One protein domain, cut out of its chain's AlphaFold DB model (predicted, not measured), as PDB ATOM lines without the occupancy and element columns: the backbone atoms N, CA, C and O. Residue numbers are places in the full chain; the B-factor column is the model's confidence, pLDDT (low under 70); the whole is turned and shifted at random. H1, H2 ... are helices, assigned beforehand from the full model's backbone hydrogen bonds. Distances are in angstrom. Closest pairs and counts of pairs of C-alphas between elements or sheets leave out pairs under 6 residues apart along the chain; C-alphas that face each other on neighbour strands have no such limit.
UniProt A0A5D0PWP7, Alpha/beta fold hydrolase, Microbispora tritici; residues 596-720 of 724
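This is residues 596 to 720 of the 724 residues of the protein "Alpha/beta fold hydrolase" of Microbispora tritici (UniProt A0A5D0PWP7). Four long helices, H2, H3, H5 and H6, form an up-and-down bundle, each running against the one before; short H1 and H4 cap one end. The 125 printed residues have six named helices, H1 to H6, and no named strand: all helix. The whole is compact, radius of gyration of the C-alphas 15.7 A, a rod spanning 50 by 22 by 21 A.

Find C-alpha 601 at (132.044, 168.582, 160.796), where H1, residues 601 to 607, begins. Read on through H2, 610 to 634, 37.2 A; H3, 640 to 661, 31.2 A; H4, 666 to 671; H5, 676 to 695, 29.2 A; and H6, 702 to 720, 26.4 A, ending at (128.907, 171.140, 170.487).

In hairpin H2 and H3, the closest C-alphas, Leu 626 and Gly 646, are 4.1 A apart. H3 touches H5, closest C-alphas Ala 645 and Cys 687, 4.4 A, at a shallow tilt of 20 degrees. H1 touches H4, closest C-alphas Tyr 603 and Ala 670, 4.6 A. O i to N i+4 pairs are within hydrogen-bond range throughout H1 and H3, 19 of 21 in H2, 1 of 2 in H4, 14 of 16 in H5, 13 of 15 in H6.

The printed part has no cut and no long link. Residues 697 to 702 stand free; 698 to 703 have pLDDT under 70.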
ATOM      1  N   LEU A 596     118.494 167.759 155.593       80.31
ATOM      2  CA  LEU A 596     119.788 167.634 156.265       80.31
ATOM      3  C   LEU A 596     119.923 168.661 157.388       80.31
ATOM      4  O   LEU A 596     119.449 169.794 157.291       80.31
ATOM      5  N   LEU A 597     120.647 168.272 158.433       82.44
ATOM      6  CA  LEU A 597     121.263 169.204 159.369       82.44
ATOM      7  C   LEU A 597     122.612 169.618 158.787       82.44
ATOM      8  O   LEU A 597     123.529 168.801 158.705       82.44
ATOM      9  N   LEU A 598     122.699 170.873 158.350       82.56
ATOM     10  CA  LEU A 598     123.893 171.429 157.719       82.56
ATOM     11  C   LEU A 598     125.039 171.546 158.725       82.56
ATOM     12  O   LEU A 598     124.879 172.189 159.763       82.56
ATOM     13  N   THR A 599     126.176 170.932 158.399       83.19
ATOM     14  CA  THR A 599     127.412 170.976 159.188       83.19
ATOM     15  C   THR A 599     128.615 170.571 158.330       83.19
ATOM     16  O   THR A 599     128.547 169.611 157.565       83.19
ATOM     17  N   SER A 600     129.753 171.251 158.495       80.81
ATOM     18  CA  SER A 600     131.031 170.874 157.864       80.81
ATOM     19  C   SER A 600     131.847 169.875 158.697       80.81
ATOM     20  O   SER A 600     132.950 169.464 158.320       80.81
ATOM     21  N   SER A 601     131.335 169.461 159.861       83.44
ATOM     22  CA  SER A 601     132.044 168.582 160.796       83.44
ATOM     23  C   SER A 601     132.341 167.204 160.219       83.44
ATOM     24  O   SER A 601     133.413 166.658 160.484       83.44
ATOM     25  N   VAL A 602     131.467 166.669 159.365       81.88
ATOM     26  CA  VAL A 602     131.711 165.396 158.669       81.88
ATOM     27  C   VAL A 602     132.892 165.514 157.710       81.88
ATOM     28  O   VAL A 602     133.793 164.679 157.746       81.88
ATOM     29  N   TYR A 603     132.957 166.582 156.914       81.50
ATOM     30  CA  TYR A 603     134.102 166.831 156.042       81.50
ATOM     31  C   TYR A 603     135.414 166.976 156.834       81.50
ATOM     32  O   TYR A 603     136.425 166.350 156.505       81.50
ATOM     33  N   ARG A 604     135.396 167.722 157.949       80.56
ATOM     34  CA  ARG A 604     136.566 167.843 158.844       80.56
ATOM     35  C   ARG A 604     137.010 166.487 159.403       80.56
ATOM     36  O   ARG A 604     138.209 166.239 159.522       80.56
ATOM     37  N   MET A 605     136.059 165.604 159.698       81.88
ATOM     38  CA  MET A 605     136.304 164.242 160.173       81.88
ATOM     39  C   MET A 605     136.937 163.342 159.103       81.88
ATOM     40  O   MET A 605     137.799 162.526 159.423       81.88
ATOM     41  N   LEU A 606     136.549 163.510 157.836       77.31
ATOM     42  CA  LEU A 606     137.156 162.791 156.711       77.31
ATOM     43  C   LEU A 606     138.622 163.196 156.498       77.31
ATOM     44  O   LEU A 606     139.446 162.350 156.159       77.31
ATOM     45  N   ARG A 607     138.976 164.466 156.745       78.38
ATOM     46  CA  ARG A 607     140.373 164.938 156.670       78.38
ATOM     47  C   ARG A 607     141.222 164.582 157.888       78.38
ATOM     48  O   ARG A 607     142.436 164.447 157.759       78.38
ATOM     49  N   SER A 608     140.619 164.473 159.067       81.88
ATOM     50  CA  SER A 608     141.307 164.085 160.297       81.88
ATOM     51  C   SER A 608     140.405 163.167 161.114       81.88
ATOM     52  O   SER A 608     139.419 163.648 161.669       81.88
ATOM     53  N   PRO A 609     140.739 161.871 161.261       83.75
ATOM     54  CA  PRO A 609     139.892 160.931 161.990       83.75
ATOM     55  C   PRO A 609     139.950 161.125 163.512       83.75
ATOM     56  O   PRO A 609     139.233 160.442 164.234       83.75
ATOM     57  N   ALA A 610     140.770 162.046 164.036       86.75
ATOM     58  CA  ALA A 610     140.919 162.262 165.477       86.75
ATOM     59  C   ALA A 610     139.583 162.485 166.230       86.75
ATOM     60  O   ALA A 610     139.407 161.884 167.293       86.75
ATOM     61  N   PRO A 611     138.597 163.247 165.705       86.38
ATOM     62  CA  PRO A 611     137.299 163.417 166.355       86.38
ATOM     63  C   PRO A 611     136.474 162.125 166.458       86.38
ATOM     64  O   PRO A 611     135.608 162.053 167.325       86.38
ATOM     65  N   LEU A 612     136.751 161.086 165.651       88.12
ATOM     66  CA  LEU A 612     136.081 159.778 165.750       88.12
ATOM     67  C   LEU A 612     136.467 158.998 167.012       88.12
ATOM     68  O   LEU A 612     135.766 158.055 167.382       88.12
ATOM     69  N   ALA A 613     137.539 159.388 167.706       91.00
ATOM     70  CA  ALA A 613     137.945 158.734 168.945       91.00
ATOM     71  C   ALA A 613     136.857 158.821 170.032       91.00
ATOM     72  O   ALA A 613     136.661 157.865 170.779       91.00
ATOM     73  N   ILE A 614     136.114 159.933 170.095       91.94
ATOM     74  CA  ILE A 614     135.048 160.155 171.083       91.94
ATOM     75  C   ILE A 614     133.847 159.214 170.857       91.94
ATOM     76  O   ILE A 614     133.522 158.460 171.780       91.94
ATOM     77  N   PRO A 615     133.199 159.178 169.671       91.62
ATOM     78  CA  PRO A 615     132.123 158.223 169.406       91.62
ATOM     79  C   PRO A 615     132.598 156.766 169.490       91.62
ATOM     80  O   PRO A 615     131.871 155.930 170.024       91.62
ATOM     81  N   ALA A 616     133.818 156.449 169.043       92.19
ATOM     82  CA  ALA A 616     134.360 155.094 169.152       92.19
ATOM     83  C   ALA A 616     134.526 154.652 170.616       92.19
ATOM     84  O   ALA A 616     134.103 153.551 170.981       92.19
ATOM     85  N   ALA A 617     135.081 155.516 171.473       94.50
ATOM     86  CA  ALA A 617     135.225 155.245 172.900       94.50
ATOM     87  C   ALA A 617     133.863 155.084 173.588       94.50
ATOM     88  O   ALA A 617     133.679 154.148 174.367       94.50
ATOM     89  N   PHE A 618     132.893 155.945 173.269       94.69
ATOM     90  CA  PHE A 618     131.532 155.844 173.794       94.69
ATOM     91  C   PHE A 618     130.872 154.506 173.428       94.69
ATOM     92  O   PHE A 618     130.362 153.816 174.310       94.69
ATOM     93  N   LEU A 619     130.925 154.098 172.154       94.56
ATOM     94  CA  LEU A 619     130.326 152.837 171.700       94.56
ATOM     95  C   LEU A 619     131.006 151.614 172.320       94.56
ATOM     96  O   LEU A 619     130.322 150.667 172.717       94.56
ATOM     97  N   LEU A 620     132.335 151.641 172.456       95.69
ATOM     98  CA  LEU A 620     133.082 150.582 173.128       95.69
ATOM     99  C   LEU A 620     132.664 150.459 174.599       95.69
ATOM    100  O   LEU A 620     132.376 149.358 175.069       95.69
ATOM    101  N   VAL A 621     132.581 151.581 175.318       94.69
ATOM    102  CA  VAL A 621     132.173 151.594 176.729       94.69
ATOM    103  C   VAL A 621     130.718 151.159 176.891       94.69
ATOM    104  O   VAL A 621     130.439 150.365 177.787       94.69
ATOM    105  N   ALA A 622     129.810 151.573 176.006       94.00
ATOM    106  CA  ALA A 622     128.418 151.124 176.019       94.00
ATOM    107  C   ALA A 622     128.295 149.606 175.791       94.00
ATOM    108  O   ALA A 622     127.547 148.931 176.502       94.00
ATOM    109  N   ALA A 623     129.066 149.042 174.855       94.88
ATOM    110  CA  ALA A 623     129.094 147.600 174.608       94.88
ATOM    111  C   ALA A 623     129.639 146.821 175.818       94.88
ATOM    112  O   ALA A 623     129.053 145.818 176.231       94.88
ATOM    113  N   VAL A 624     130.720 147.306 176.439       94.38
ATOM    114  CA  VAL A 624     131.266 146.718 177.674       94.38
ATOM    115  C   VAL A 624     130.256 146.824 178.819       94.38
ATOM    116  O   VAL A 624     130.035 145.842 179.528       94.38
ATOM    117  N   GLN A 625     129.596 147.971 178.983       92.00
ATOM    118  CA  GLN A 625     128.575 148.193 180.010       92.00
ATOM    119  C   GLN A 625     127.376 147.251 179.829       92.00
ATOM    120  O   GLN A 625     126.892 146.688 180.813       92.00
ATOM    121  N   LEU A 626     126.952 147.006 178.583       94.56
ATOM    122  CA  LEU A 626     125.916 146.028 178.254       94.56
ATOM    123  C   LEU A 626     126.336 144.608 178.660       94.56
ATOM    124  O   LEU A 626     125.584 143.921 179.351       94.56
ATOM    125  N   LEU A 627     127.545 144.178 178.285       94.00
ATOM    126  CA  LEU A 627     128.062 142.843 178.613       94.00
ATOM    127  C   LEU A 627     128.202 142.638 180.128       94.00
ATOM    128  O   LEU A 627     127.738 141.630 180.665       94.00
ATOM    129  N   VAL A 628     128.793 143.602 180.838       90.19
ATOM    130  CA  VAL A 628     128.956 143.553 182.301       90.19
ATOM    131  C   VAL A 628     127.598 143.563 183.006       90.19
ATOM    132  O   VAL A 628     127.395 142.813 183.969       90.19
ATOM    133  N   GLY A 629     126.652 144.364 182.512       89.38
ATOM    134  CA  GLY A 629     125.273 144.390 182.989       89.38
ATOM    135  C   GLY A 629     124.583 143.037 182.829       89.38
ATOM    136  O   GLY A 629     124.017 142.524 183.793       89.38
ATOM    137  N   LEU A 630     124.691 142.417 181.648       92.12
ATOM    138  CA  LEU A 630     124.114 141.100 181.357       92.12
ATOM    139  C   LEU A 630     124.707 140.012 182.259       92.12
ATOM    140  O   LEU A 630     123.963 139.231 182.850       92.12
ATOM    141  N   VAL A 631     126.031 139.990 182.438       91.38
ATOM    142  CA  VAL A 631     126.704 139.045 183.347       91.38
ATOM    143  C   VAL A 631     126.237 139.238 184.793       91.38
ATOM    144  O   VAL A 631     125.999 138.259 185.502       91.38
ATOM    145  N   SER A 632     126.079 140.484 185.242       86.50
ATOM    146  CA  SER A 632     125.606 140.797 186.598       86.50
ATOM    147  C   SER A 632     124.153 140.366 186.811       86.50
ATOM    148  O   SER A 632     123.833 139.788 187.855       86.50
ATOM    149  N   LEU A 633     123.307 140.560 185.793       88.56
ATOM    150  CA  LEU A 633     121.904 140.158 185.795       88.56
ATOM    151  C   LEU A 633     121.767 138.629 185.843       88.56
ATOM    152  O   LEU A 633     121.031 138.107 186.680       88.56
ATOM    153  N   LEU A 634     122.546 137.905 185.028       91.44
ATOM    154  CA  LEU A 634     122.607 136.436 185.030       91.44
ATOM    155  C   LEU A 634     123.086 135.877 186.377       91.44
ATOM    156  O   LEU A 634     122.584 134.859 186.849       91.44
ATOM    157  N   ARG A 635     124.018 136.572 187.038       91.56
ATOM    158  CA  ARG A 635     124.503 136.231 188.386       91.56
ATOM    159  C   ARG A 635     123.569 136.695 189.513       91.56
ATOM    160  O   ARG A 635     123.938 136.555 190.677       91.56
ATOM    161  N   ARG A 636     122.391 137.252 189.198       86.88
ATOM    162  CA  ARG A 636     121.409 137.812 190.150       86.88
ATOM    163  C   ARG A 636     121.986 138.885 191.089       86.88
ATOM    164  O   ARG A 636     121.499 139.062 192.200       86.88
ATOM    165  N   ARG A 637     123.010 139.629 190.650       80.00
ATOM    166  CA  ARG A 637     123.682 140.697 191.425       80.00
ATOM    167  C   ARG A 637     123.156 142.107 191.112       80.00
ATOM    168  O   ARG A 637     123.815 143.093 191.428       80.00
ATOM    169  N   GLY A 638     121.987 142.217 190.477       80.44
ATOM    170  CA  GLY A 638     121.505 143.470 189.882       80.44
ATOM    171  C   GLY A 638     122.124 143.723 188.498       80.44
ATOM    172  O   GLY A 638     122.626 142.797 187.876       80.44
ATOM    173  N   GLY A 639     122.067 144.962 187.996       80.69
ATOM    174  CA  GLY A 639     122.645 145.339 186.688       80.69
ATOM    175  C   GLY A 639     121.636 145.755 185.612       80.69
ATOM    176  O   GLY A 639     122.034 146.067 184.496       80.69
ATOM    177  N   GLY A 640     120.338 145.813 185.935       85.94
ATOM    178  CA  GLY A 640     119.302 146.235 184.981       85.94
ATOM    179  C   GLY A 640     119.537 147.633 184.390       85.94
ATOM    180  O   GLY A 640     119.375 147.813 183.189       85.94
ATOM    181  N   LEU A 641     119.998 148.597 185.199       85.06
ATOM    182  CA  LEU A 641     120.367 149.936 184.714       85.06
ATOM    183  C   LEU A 641     121.541 149.895 183.726       85.06
ATOM    184  O   LEU A 641     121.463 150.550 182.692       85.06
ATOM    185  N   SER A 642     122.576 149.094 183.993       87.31
ATOM    186  CA  SER A 642     123.732 148.953 183.099       87.31
ATOM    187  C   SER A 642     123.352 148.288 181.776       87.31
ATOM    188  O   SER A 642     123.839 148.695 180.726       87.31
ATOM    189  N   VAL A 643     122.446 147.300 181.808       91.00
ATOM    190  CA  VAL A 643     121.895 146.677 180.592       91.00
ATOM    191  C   VAL A 643     121.110 147.700 179.778       91.00
ATOM    192  O   VAL A 643     121.337 147.806 178.580       91.00
ATOM    193  N   LEU A 644     120.221 148.475 180.406       91.81
ATOM    194  CA  LEU A 644     119.428 149.493 179.709       91.81
ATOM    195  C   LEU A 644     120.304 150.615 179.134       91.81
ATOM    196  O   LEU A 644     120.108 151.003 177.985       91.81
ATOM    197  N   ALA A 645     121.286 151.101 179.899       89.88
ATOM    198  CA  ALA A 645     122.232 152.121 179.451       89.88
ATOM    199  C   ALA A 645     123.093 151.615 178.284       89.88
ATOM    200  O   ALA A 645     123.111 152.227 177.218       89.88
ATOM    201  N   GLY A 646     123.734 150.453 178.444       90.69
ATOM    202  CA  GLY A 646     124.565 149.856 177.401       90.69
ATOM    203  C   GLY A 646     123.771 149.510 176.137       90.69
ATOM    204  O   GLY A 646     124.236 149.768 175.029       90.69
ATOM    205  N   LEU A 647     122.541 149.002 176.283       94.06
ATOM    206  CA  LEU A 647     121.646 148.740 175.155       94.06
ATOM    207  C   LEU A 647     121.288 150.033 174.414       94.06
ATOM    208  O   LEU A 647     121.369 150.057 173.191       94.06
ATOM    209  N   ALA A 648     120.942 151.108 175.130       91.50
ATOM    210  CA  ALA A 648     120.649 152.402 174.517       91.50
ATOM    211  C   ALA A 648     121.848 152.939 173.713       91.50
ATOM    212  O   ALA A 648     121.662 153.400 172.587       91.50
ATOM    213  N   GLY A 649     123.072 152.820 174.240       91.31
ATOM    214  CA  GLY A 649     124.295 153.224 173.537       91.31
ATOM    215  C   GLY A 649     124.604 152.378 172.292       91.31
ATOM    216  O   GLY A 649     124.941 152.928 171.244       91.31
ATOM    217  N   VAL A 650     124.429 151.053 172.355       92.81
ATOM    218  CA  VAL A 650     124.615 150.163 171.190       92.81
ATOM    219  C   VAL A 650     123.546 150.409 170.121       92.81
ATOM    220  O   VAL A 650     123.871 150.479 168.935       92.81
ATOM    221  N   VAL A 651     122.283 150.591 170.522       93.12
ATOM    222  CA  VAL A 651     121.174 150.914 169.606       93.12
ATOM    223  C   VAL A 651     121.412 152.261 168.927       93.12
ATOM    224  O   VAL A 651     121.249 152.358 167.714       93.12
ATOM    225  N   LEU A 652     121.863 153.276 169.668       92.00
ATOM    226  CA  LEU A 652     122.283 154.560 169.107       92.00
ATOM    227  C   LEU A 652     123.361 154.387 168.027       92.00
ATOM    228  O   LEU A 652     123.224 154.944 166.937       92.00
ATOM    229  N   GLY A 653     124.408 153.605 168.306       88.19
ATOM    230  CA  GLY A 653     125.463 153.324 167.333       88.19
ATOM    231  C   GLY A 653     124.928 152.656 166.069       88.19
ATOM    232  O   GLY A 653     125.233 153.097 164.962       88.19
ATOM    233  N   ALA A 654     124.073 151.644 166.225       89.69
ATOM    234  CA  ALA A 654     123.472 150.926 165.105       89.69
ATOM    235  C   ALA A 654     122.556 151.823 164.251       89.69
ATOM    236  O   ALA A 654     122.664 151.808 163.027       89.69
ATOM    237  N   LEU A 655     121.694 152.633 164.876       89.62
ATOM    238  CA  LEU A 655     120.797 153.561 164.175       89.62
ATOM    239  C   LEU A 655     121.560 154.682 163.460       89.62
ATOM    240  O   LEU A 655     121.212 155.037 162.332       89.62
ATOM    241  N   SER A 656     122.619 155.204 164.084       86.56
ATOM    242  CA  SER A 656     123.489 156.214 163.475       86.56
ATOM    243  C   SER A 656     124.231 155.644 162.268       86.56
ATOM    244  O   SER A 656     124.217 156.256 161.204       86.56
ATOM    245  N   ALA A 657     124.806 154.442 162.393       86.38
ATOM    246  CA  ALA A 657     125.477 153.765 161.286       86.38
ATOM    247  C   ALA A 657     124.506 153.462 160.136       86.38
ATOM    248  O   ALA A 657     124.831 153.716 158.980       86.38
ATOM    249  N   LEU A 658     123.296 152.984 160.450       87.12
ATOM    250  CA  LEU A 658     122.260 152.721 159.454       87.12
ATOM    251  C   LEU A 658     121.846 154.004 158.721       87.12
ATOM    252  O   LEU A 658     121.758 154.005 157.498       87.12
ATOM    253  N   SER A 659     121.648 155.100 159.454       84.38
ATOM    254  CA  SER A 659     121.226 156.378 158.867       84.38
ATOM    255  C   SER A 659     122.311 157.017 158.011       84.38
ATOM    256  O   SER A 659     122.011 157.529 156.940       84.38
ATOM    257  N   LEU A 660     123.575 156.939 158.433       82.06
ATOM    258  CA  LEU A 660     124.703 157.383 157.614       82.06
ATOM    259  C   LEU A 660     124.883 156.490 156.380       82.06
ATOM    260  O   LEU A 660     125.123 157.005 155.298       82.06
ATOM    261  N   SER A 661     124.691 155.171 156.509       81.19
ATOM    262  CA  SER A 661     124.771 154.239 155.372       81.19
ATOM    263  C   SER A 661     123.654 154.417 154.342       81.19
ATOM    264  O   SER A 661     123.780 153.939 153.217       81.19
ATOM    265  N   ALA A 662     122.558 155.082 154.723       78.12
ATOM    266  CA  ALA A 662     121.481 155.430 153.806       78.12
ATOM    267  C   ALA A 662     121.865 156.594 152.878       78.12
ATOM    268  O   ALA A 662     121.257 156.732 151.818       78.12
ATOM    269  N   ILE A 663     122.872 157.399 153.240       74.31
ATOM    270  CA  ILE A 663     123.439 158.396 152.337       74.31
ATOM    271  C   ILE A 663     124.524 157.723 151.507       74.31
ATOM    272  O   ILE A 663     125.596 157.373 151.997       74.31
ATOM    273  N   THR A 664     124.225 157.529 150.230       70.06
ATOM    274  CA  THR A 664     125.150 156.921 149.269       70.06
ATOM    275  C   THR A 664     126.091 157.933 148.627       70.06
ATOM    276  O   THR A 664     127.075 157.529 148.016       70.06
ATOM    277  N   ASP A 665     125.783 159.223 148.757       72.00
ATOM    278  CA  ASP A 665     126.515 160.316 148.130       72.00
ATOM    279  C   ASP A 665     127.483 160.977 149.138       72.00
ATOM    280  O   ASP A 665     127.044 161.548 150.147       72.00
ATOM    281  N   PRO A 666     128.807 160.901 148.908       72.88
ATOM    282  CA  PRO A 666     129.795 161.504 149.794       72.88
ATOM    283  C   PRO A 666     129.722 163.038 149.837       72.88
ATOM    284  O   PRO A 666     130.084 163.618 150.862       72.88
ATOM    285  N   VAL A 667     129.238 163.702 148.781       73.69
ATOM    286  CA  VAL A 667     129.074 165.164 148.723       73.69
ATOM    287  C   VAL A 667     127.957 165.604 149.663       73.69
ATOM    288  O   VAL A 667     128.135 166.533 150.453       73.69
ATOM    289  N   VAL A 668     126.842 164.870 149.672       75.62
ATOM    290  CA  VAL A 668     125.732 165.082 150.617       75.62
ATOM    291  C   VAL A 668     126.208 164.950 152.067       75.62
ATOM    292  O   VAL A 668     125.854 165.773 152.910       75.62
ATOM    293  N   LEU A 669     127.050 163.954 152.359       79.75
ATOM    294  CA  LEU A 669     127.643 163.775 153.689       79.75
ATOM    295  C   LEU A 669     128.639 164.878 154.061       79.75
ATOM    296  O   LEU A 669     128.778 165.189 155.240       79.75
ATOM    297  N   ALA A 670     129.352 165.462 153.096       77.00
ATOM    298  CA  ALA A 670     130.368 166.475 153.370       77.00
ATOM    299  C   ALA A 670     129.778 167.780 153.930       77.00
ATOM    300  O   ALA A 670     130.452 168.470 154.698       77.00
ATOM    301  N   ILE A 671     128.531 168.096 153.571       75.88
ATOM    302  CA  ILE A 671     127.864 169.352 153.931       75.88
ATOM    303  C   ILE A 671     126.791 169.203 155.021       75.88
ATOM    304  O   ILE A 671     126.228 170.202 155.481       75.88
ATOM    305  N   GLY A 672     126.473 167.976 155.439       82.06
ATOM    306  CA  GLY A 672     125.452 167.757 156.451       82.06
ATOM    307  C   GLY A 672     125.214 166.305 156.835       82.06
ATOM    308  O   GLY A 672     125.781 165.364 156.285       82.06
ATOM    309  N   VAL A 673     124.336 166.128 157.820       84.44
ATOM    310  CA  VAL A 673     123.946 164.819 158.355       84.44
ATOM    311  C   VAL A 673     122.423 164.660 158.411       84.44
ATOM    312  O   VAL A 673     121.708 165.659 158.504       84.44
ATOM    313  N   PRO A 674     121.885 163.424 158.402       84.25
ATOM    314  CA  PRO A 674     120.450 163.199 158.535       84.25
ATOM    315  C   PRO A 674     119.872 163.833 159.814       84.25
ATOM    316  O   PRO A 674     120.426 163.613 160.896       84.25
ATOM    317  N   PRO A 675     118.705 164.507 159.759       84.62
ATOM    318  CA  PRO A 675     118.038 165.069 160.936       84.62
ATOM    319  C   PRO A 675     117.730 164.039 162.023       84.62
ATOM    320  O   PRO A 675     117.670 164.362 163.209       84.62
ATOM    321  N   ALA A 676     117.592 162.771 161.632       83.94
ATOM    322  CA  ALA A 676     117.426 161.652 162.546       83.94
ATOM    323  C   ALA A 676     118.564 161.540 163.581       83.94
ATOM    324  O   ALA A 676     118.304 161.120 164.705       83.94
ATOM    325  N   LEU A 677     119.794 161.972 163.266       82.81
ATOM    326  CA  LEU A 677     120.910 161.949 164.222       82.81
ATOM    327  C   LEU A 677     120.684 162.867 165.424       82.81
ATOM    328  O   LEU A 677     121.057 162.494 166.536       82.81
ATOM    329  N   ALA A 678     120.014 164.009 165.242       80.88
ATOM    330  CA  ALA A 678     119.615 164.849 166.370       80.88
ATOM    331  C   ALA A 678     118.600 164.124 167.268       80.88
ATOM    332  O   ALA A 678     118.720 164.153 168.492       80.88
ATOM    333  N   TRP A 679     117.654 163.389 166.675       83.31
ATOM    334  CA  TRP A 679     116.690 162.582 167.429       83.31
ATOM    335  C   TRP A 679     117.344 161.404 168.152       83.31
ATOM    336  O   TRP A 679     117.024 161.141 169.312       83.31
ATOM    337  N   PHE A 680     118.304 160.720 167.523       83.75
ATOM    338  CA  PHE A 680     119.065 159.662 168.188       83.75
ATOM    339  C   PHE A 680     119.905 160.204 169.349       83.75
ATOM    340  O   PHE A 680     120.141 159.480 170.315       83.75
ATOM    341  N   GLY A 681     120.266 161.490 169.336       80.62
ATOM    342  CA  GLY A 681     120.869 162.177 170.478       80.62
ATOM    343  C   GLY A 681     120.065 162.052 171.782       80.62
ATOM    344  O   GLY A 681     120.657 162.077 172.860       80.62
ATOM    345  N   LEU A 682     118.749 161.812 171.729       87.38
ATOM    346  CA  LEU A 682     117.949 161.490 172.919       87.38
ATOM    347  C   LEU A 682     118.367 160.161 173.567       87.38
ATOM    348  O   LEU A 682     118.418 160.068 174.793       87.38
ATOM    349  N   LEU A 683     118.728 159.144 172.775       87.81
ATOM    350  CA  LEU A 683     119.260 157.877 173.294       87.81
ATOM    351  C   LEU A 683     120.611 158.082 173.981       87.81
ATOM    352  O   LEU A 683     120.880 157.443 174.999       87.81
ATOM    353  N   ALA A 684     121.433 159.006 173.474       87.94
ATOM    354  CA  ALA A 684     122.692 159.386 174.110       87.94
ATOM    355  C   ALA A 684     122.454 160.029 175.484       87.94
ATOM    356  O   ALA A 684     123.140 159.697 176.453       87.94
ATOM    357  N   ILE A 685     121.443 160.899 175.587       91.38
ATOM    358  CA  ILE A 685     121.031 161.516 176.853       91.38
ATOM    359  C   ILE A 685     120.545 160.438 177.825       91.38
ATOM    360  O   ILE A 685     121.045 160.371 178.945       91.38
ATOM    361  N   VAL A 686     119.640 159.550 177.401       90.44
ATOM    362  CA  VAL A 686     119.129 158.451 178.239       90.44
ATOM    363  C   VAL A 686     120.267 157.549 178.724       90.44
ATOM    364  O   VAL A 686     120.373 157.294 179.923       90.44
ATOM    365  N   CYS A 687     121.155 157.115 177.827       90.44
ATOM    366  CA  CYS A 687     122.329 156.304 178.159       90.44
ATOM    367  C   CYS A 687     123.218 156.991 179.208       90.44
ATOM    368  O   CYS A 687     123.638 156.367 180.190       90.44
ATOM    369  N   THR A 688     123.475 158.288 179.026       91.56
ATOM    370  CA  THR A 688     124.323 159.078 179.923       91.56
ATOM    371  C   THR A 688     123.662 159.263 181.285       91.56
ATOM    372  O   THR A 688     124.293 158.996 182.303       91.56
ATOM    373  N   VAL A 689     122.380 159.631 181.331       93.75
ATOM    374  CA  VAL A 689     121.626 159.823 182.580       93.75
ATOM    375  C   VAL A 689     121.548 158.525 183.381       93.75
ATOM    376  O   VAL A 689     121.814 158.537 184.581       93.75
ATOM    377  N   LEU A 690     121.248 157.390 182.741       90.69
ATOM    378  CA  LEU A 690     121.215 156.090 183.421       90.69
ATOM    379  C   LEU A 690     122.590 155.718 183.997       90.69
ATOM    380  O   LEU A 690     122.671 155.232 185.127       90.69
ATOM    381  N   SER A 691     123.664 156.002 183.257       88.56
ATOM    382  CA  SER A 691     125.042 155.772 183.708       88.56
ATOM    383  C   SER A 691     125.440 156.685 184.868       88.56
ATOM    384  O   SER A 691     126.080 156.234 185.815       88.56
ATOM    385  N   VAL A 692     125.010 157.949 184.848       89.06
ATOM    386  CA  VAL A 692     125.204 158.911 185.942       89.06
ATOM    387  C   VAL A 692     124.457 158.457 187.198       89.06
ATOM    388  O   VAL A 692     125.052 158.384 188.271       89.06
ATOM    389  N   ILE A 693     123.179 158.078 187.078       87.88
ATOM    390  CA  ILE A 693     122.382 157.555 188.201       87.88
ATOM    391  C   ILE A 693     123.067 156.334 188.819       87.88
ATOM    392  O   ILE A 693     123.115 156.202 190.041       87.88
ATOM    393  N   GLU A 694     123.605 155.437 187.993       83.50
ATOM    394  CA  GLU A 694     124.325 154.267 188.480       83.50
ATOM    395  C   GLU A 694     125.644 154.631 189.186       83.50
ATOM    396  O   GLU A 694     125.960 154.026 190.214       83.50
ATOM    397  N   ALA A 695     126.377 155.630 188.691       83.88
ATOM    398  CA  ALA A 695     127.602 156.128 189.316       83.88
ATOM    399  C   ALA A 695     127.345 156.755 190.700       83.88
ATOM    400  O   ALA A 695     128.139 156.557 191.619       83.88
ATOM    401  N   PHE A 696     126.216 157.450 190.881       81.00
ATOM    402  CA  PHE A 696     125.843 158.099 192.147       81.00
ATOM    403  C   PHE A 696     125.236 157.158 193.199       81.00
ATOM    404  O   PHE A 696     125.010 157.576 194.337       81.00
ATOM    405  N   ARG A 697     125.008 155.872 192.891       79.56
ATOM    406  CA  ARG A 697     124.638 154.866 193.903       79.56
ATOM    407  C   ARG A 697     125.856 154.513 194.773       79.56
ATOM    408  O   ARG A 697     126.487 153.490 194.545       79.56
ATOM    409  N   LEU A 698     126.164 155.410 195.717       52.25
ATOM    410  CA  LEU A 698     127.011 155.444 196.937       52.25
ATOM    411  C   LEU A 698     128.102 154.379 197.262       52.25
ATOM    412  O   LEU A 698     128.711 154.472 198.321       52.25
ATOM    413  N   THR A 699     128.451 153.426 196.397       56.75
ATOM    414  CA  THR A 699     129.560 152.455 196.587       56.75
ATOM    415  C   THR A 699     130.276 152.100 195.272       56.75
ATOM    416  O   THR A 699     130.866 151.029 195.114       56.75
ATOM    417  N   ALA A 700     130.203 152.983 194.278       57.22
ATOM    418  CA  ALA A 700     130.635 152.715 192.916       57.22
ATOM    419  C   ALA A 700     132.160 152.876 192.721       57.22
ATOM    420  O   ALA A 700     132.693 153.977 192.808       57.22
ATOM    421  N   GLY A 701     132.866 151.781 192.410       65.88
ATOM    422  CA  GLY A 701     134.258 151.837 191.942       65.88
ATOM    423  C   GLY A 701     134.393 152.513 190.568       65.88
ATOM    424  O   GLY A 701     133.407 152.654 189.843       65.88
ATOM    425  N   ALA A 702     135.622 152.877 190.178       63.44
ATOM    426  CA  ALA A 702     135.936 153.609 188.937       63.44
ATOM    427  C   ALA A 702     135.248 153.054 187.668       63.44
ATOM    428  O   ALA A 702     134.858 153.818 186.788       63.44
ATOM    429  N   ALA A 703     135.005 151.738 187.614       67.81
ATOM    430  CA  ALA A 703     134.295 151.053 186.531       67.81
ATOM    431  C   ALA A 703     132.878 151.594 186.233       67.81
ATOM    432  O   ALA A 703     132.389 151.424 185.120       67.81
ATOM    433  N   LYS A 704     132.216 152.253 187.193       73.44
ATOM    434  CA  LYS A 704     130.876 152.847 187.019       73.44
ATOM    435  C   LYS A 704     130.902 154.339 186.678       73.44
ATOM    436  O   LYS A 704     129.894 154.871 186.232       73.44
ATOM    437  N   ILE A 705     132.048 155.000 186.851       82.81
ATOM    438  CA  ILE A 705     132.242 156.424 186.535       82.81
ATOM    439  C   ILE A 705     132.583 156.600 185.047       82.81
ATOM    440  O   ILE A 705     132.118 157.543 184.410       82.81
ATOM    441  N   VAL A 706     133.343 155.665 184.467       87.81
ATOM    442  CA  VAL A 706     133.783 155.717 183.059       87.81
ATOM    443  C   VAL A 706     132.615 155.834 182.060       87.81
ATOM    444  O   VAL A 706     132.694 156.706 181.191       87.81
ATOM    445  N   PRO A 707     131.508 155.065 182.165       89.38
ATOM    446  CA  PRO A 707     130.360 155.228 181.265       89.38
ATOM    447  C   PRO A 707     129.673 156.595 181.372       89.38
ATOM    448  O   PRO A 707     129.264 157.165 180.366       89.38
ATOM    449  N   ALA A 708     129.600 157.166 182.578       89.50
ATOM    450  CA  ALA A 708     129.032 158.497 182.783       89.50
ATOM    451  C   ALA A 708     129.905 159.592 182.141       89.50
ATOM    452  O   ALA A 708     129.392 160.451 181.427       89.50
ATOM    453  N   LEU A 709     131.227 159.539 182.349       91.31
ATOM    454  CA  LEU A 709     132.171 160.504 181.772       91.31
ATOM    455  C   LEU A 709     132.216 160.425 180.242       91.31
ATOM    456  O   LEU A 709     132.164 161.454 179.572       91.31
ATOM    457  N   THR A 710     132.276 159.213 179.686       92.19
ATOM    458  CA  THR A 710     132.273 159.014 178.226       92.19
ATOM    459  C   THR A 710     130.946 159.423 177.592       92.19
ATOM    460  O   THR A 710     130.960 160.021 176.519       92.19
ATOM    461  N   GLY A 711     129.812 159.204 178.268       92.12
ATOM    462  CA  GLY A 711     128.507 159.718 177.843       92.12
ATOM    463  C   GLY A 711     128.448 161.248 177.791       92.12
ATOM    464  O   GLY A 711     128.036 161.815 176.781       92.12
ATOM    465  N   MET A 712     128.940 161.938 178.826       93.38
ATOM    466  CA  MET A 712     129.005 163.407 178.832       93.38
ATOM    467  C   MET A 712     129.942 163.955 177.747       93.38
ATOM    468  O   MET A 712     129.578 164.903 177.053       93.38
ATOM    469  N   ALA A 713     131.114 163.340 177.556       93.00
ATOM    470  CA  ALA A 713     132.041 163.714 176.488       93.00
ATOM    471  C   ALA A 713     131.419 163.516 175.096       93.00
ATOM    472  O   ALA A 713     131.561 164.375 174.227       93.00
ATOM    473  N   PHE A 714     130.680 162.422 174.896       93.75
ATOM    474  CA  PHE A 714     129.956 162.169 173.654       93.75
ATOM    475  C   PHE A 714     128.839 163.189 173.411       93.75
ATOM    476  O   PHE A 714     128.705 163.663 172.290       93.75
ATOM    477  N   LEU A 715     128.070 163.582 174.433       92.50
ATOM    478  CA  LEU A 715     127.041 164.623 174.293       92.50
ATOM    479  C   LEU A 715     127.644 165.987 173.939       92.50
ATOM    480  O   LEU A 715     127.119 166.673 173.063       92.50
ATOM    481  N   ALA A 716     128.754 166.357 174.581       92.00
ATOM    482  CA  ALA A 716     129.483 167.580 174.257       92.00
ATOM    483  C   ALA A 716     130.005 167.557 172.813       92.00
ATOM    484  O   ALA A 716     129.872 168.542 172.095       92.00
ATOM    485  N   TRP A 717     130.534 166.418 172.360       92.19
ATOM    486  CA  TRP A 717     130.954 166.230 170.973       92.19
ATOM    487  C   TRP A 717     129.774 166.271 169.991       92.19
ATOM    488  O   TRP A 717     129.836 166.961 168.980       92.19
ATOM    489  N   LEU A 718     128.669 165.588 170.289       89.50
ATOM    490  CA  LEU A 718     127.511 165.508 169.404       89.50
ATOM    491  C   LEU A 718     126.875 166.886 169.192       89.50
ATOM    492  O   LEU A 718     126.715 167.314 168.055       89.50
ATOM    493  N   TYR A 719     126.537 167.595 170.268       89.00
ATOM    494  CA  TYR A 719     125.817 168.869 170.167       89.00
ATOM    495  C   TYR A 719     126.731 170.085 170.012       89.00
ATOM    496  O   TYR A 719     126.312 171.077 169.434       89.00
ATOM    497  N   GLY A 720     127.960 170.025 170.531       85.25
ATOM    498  CA  GLY A 720     128.907 171.140 170.487       85.25
ATOM    499  C   GLY A 720     129.904 171.080 169.331       85.25
ATOM    500  O   GLY A 720     130.583 172.071 169.083       85.25
TER     501      GLY A 720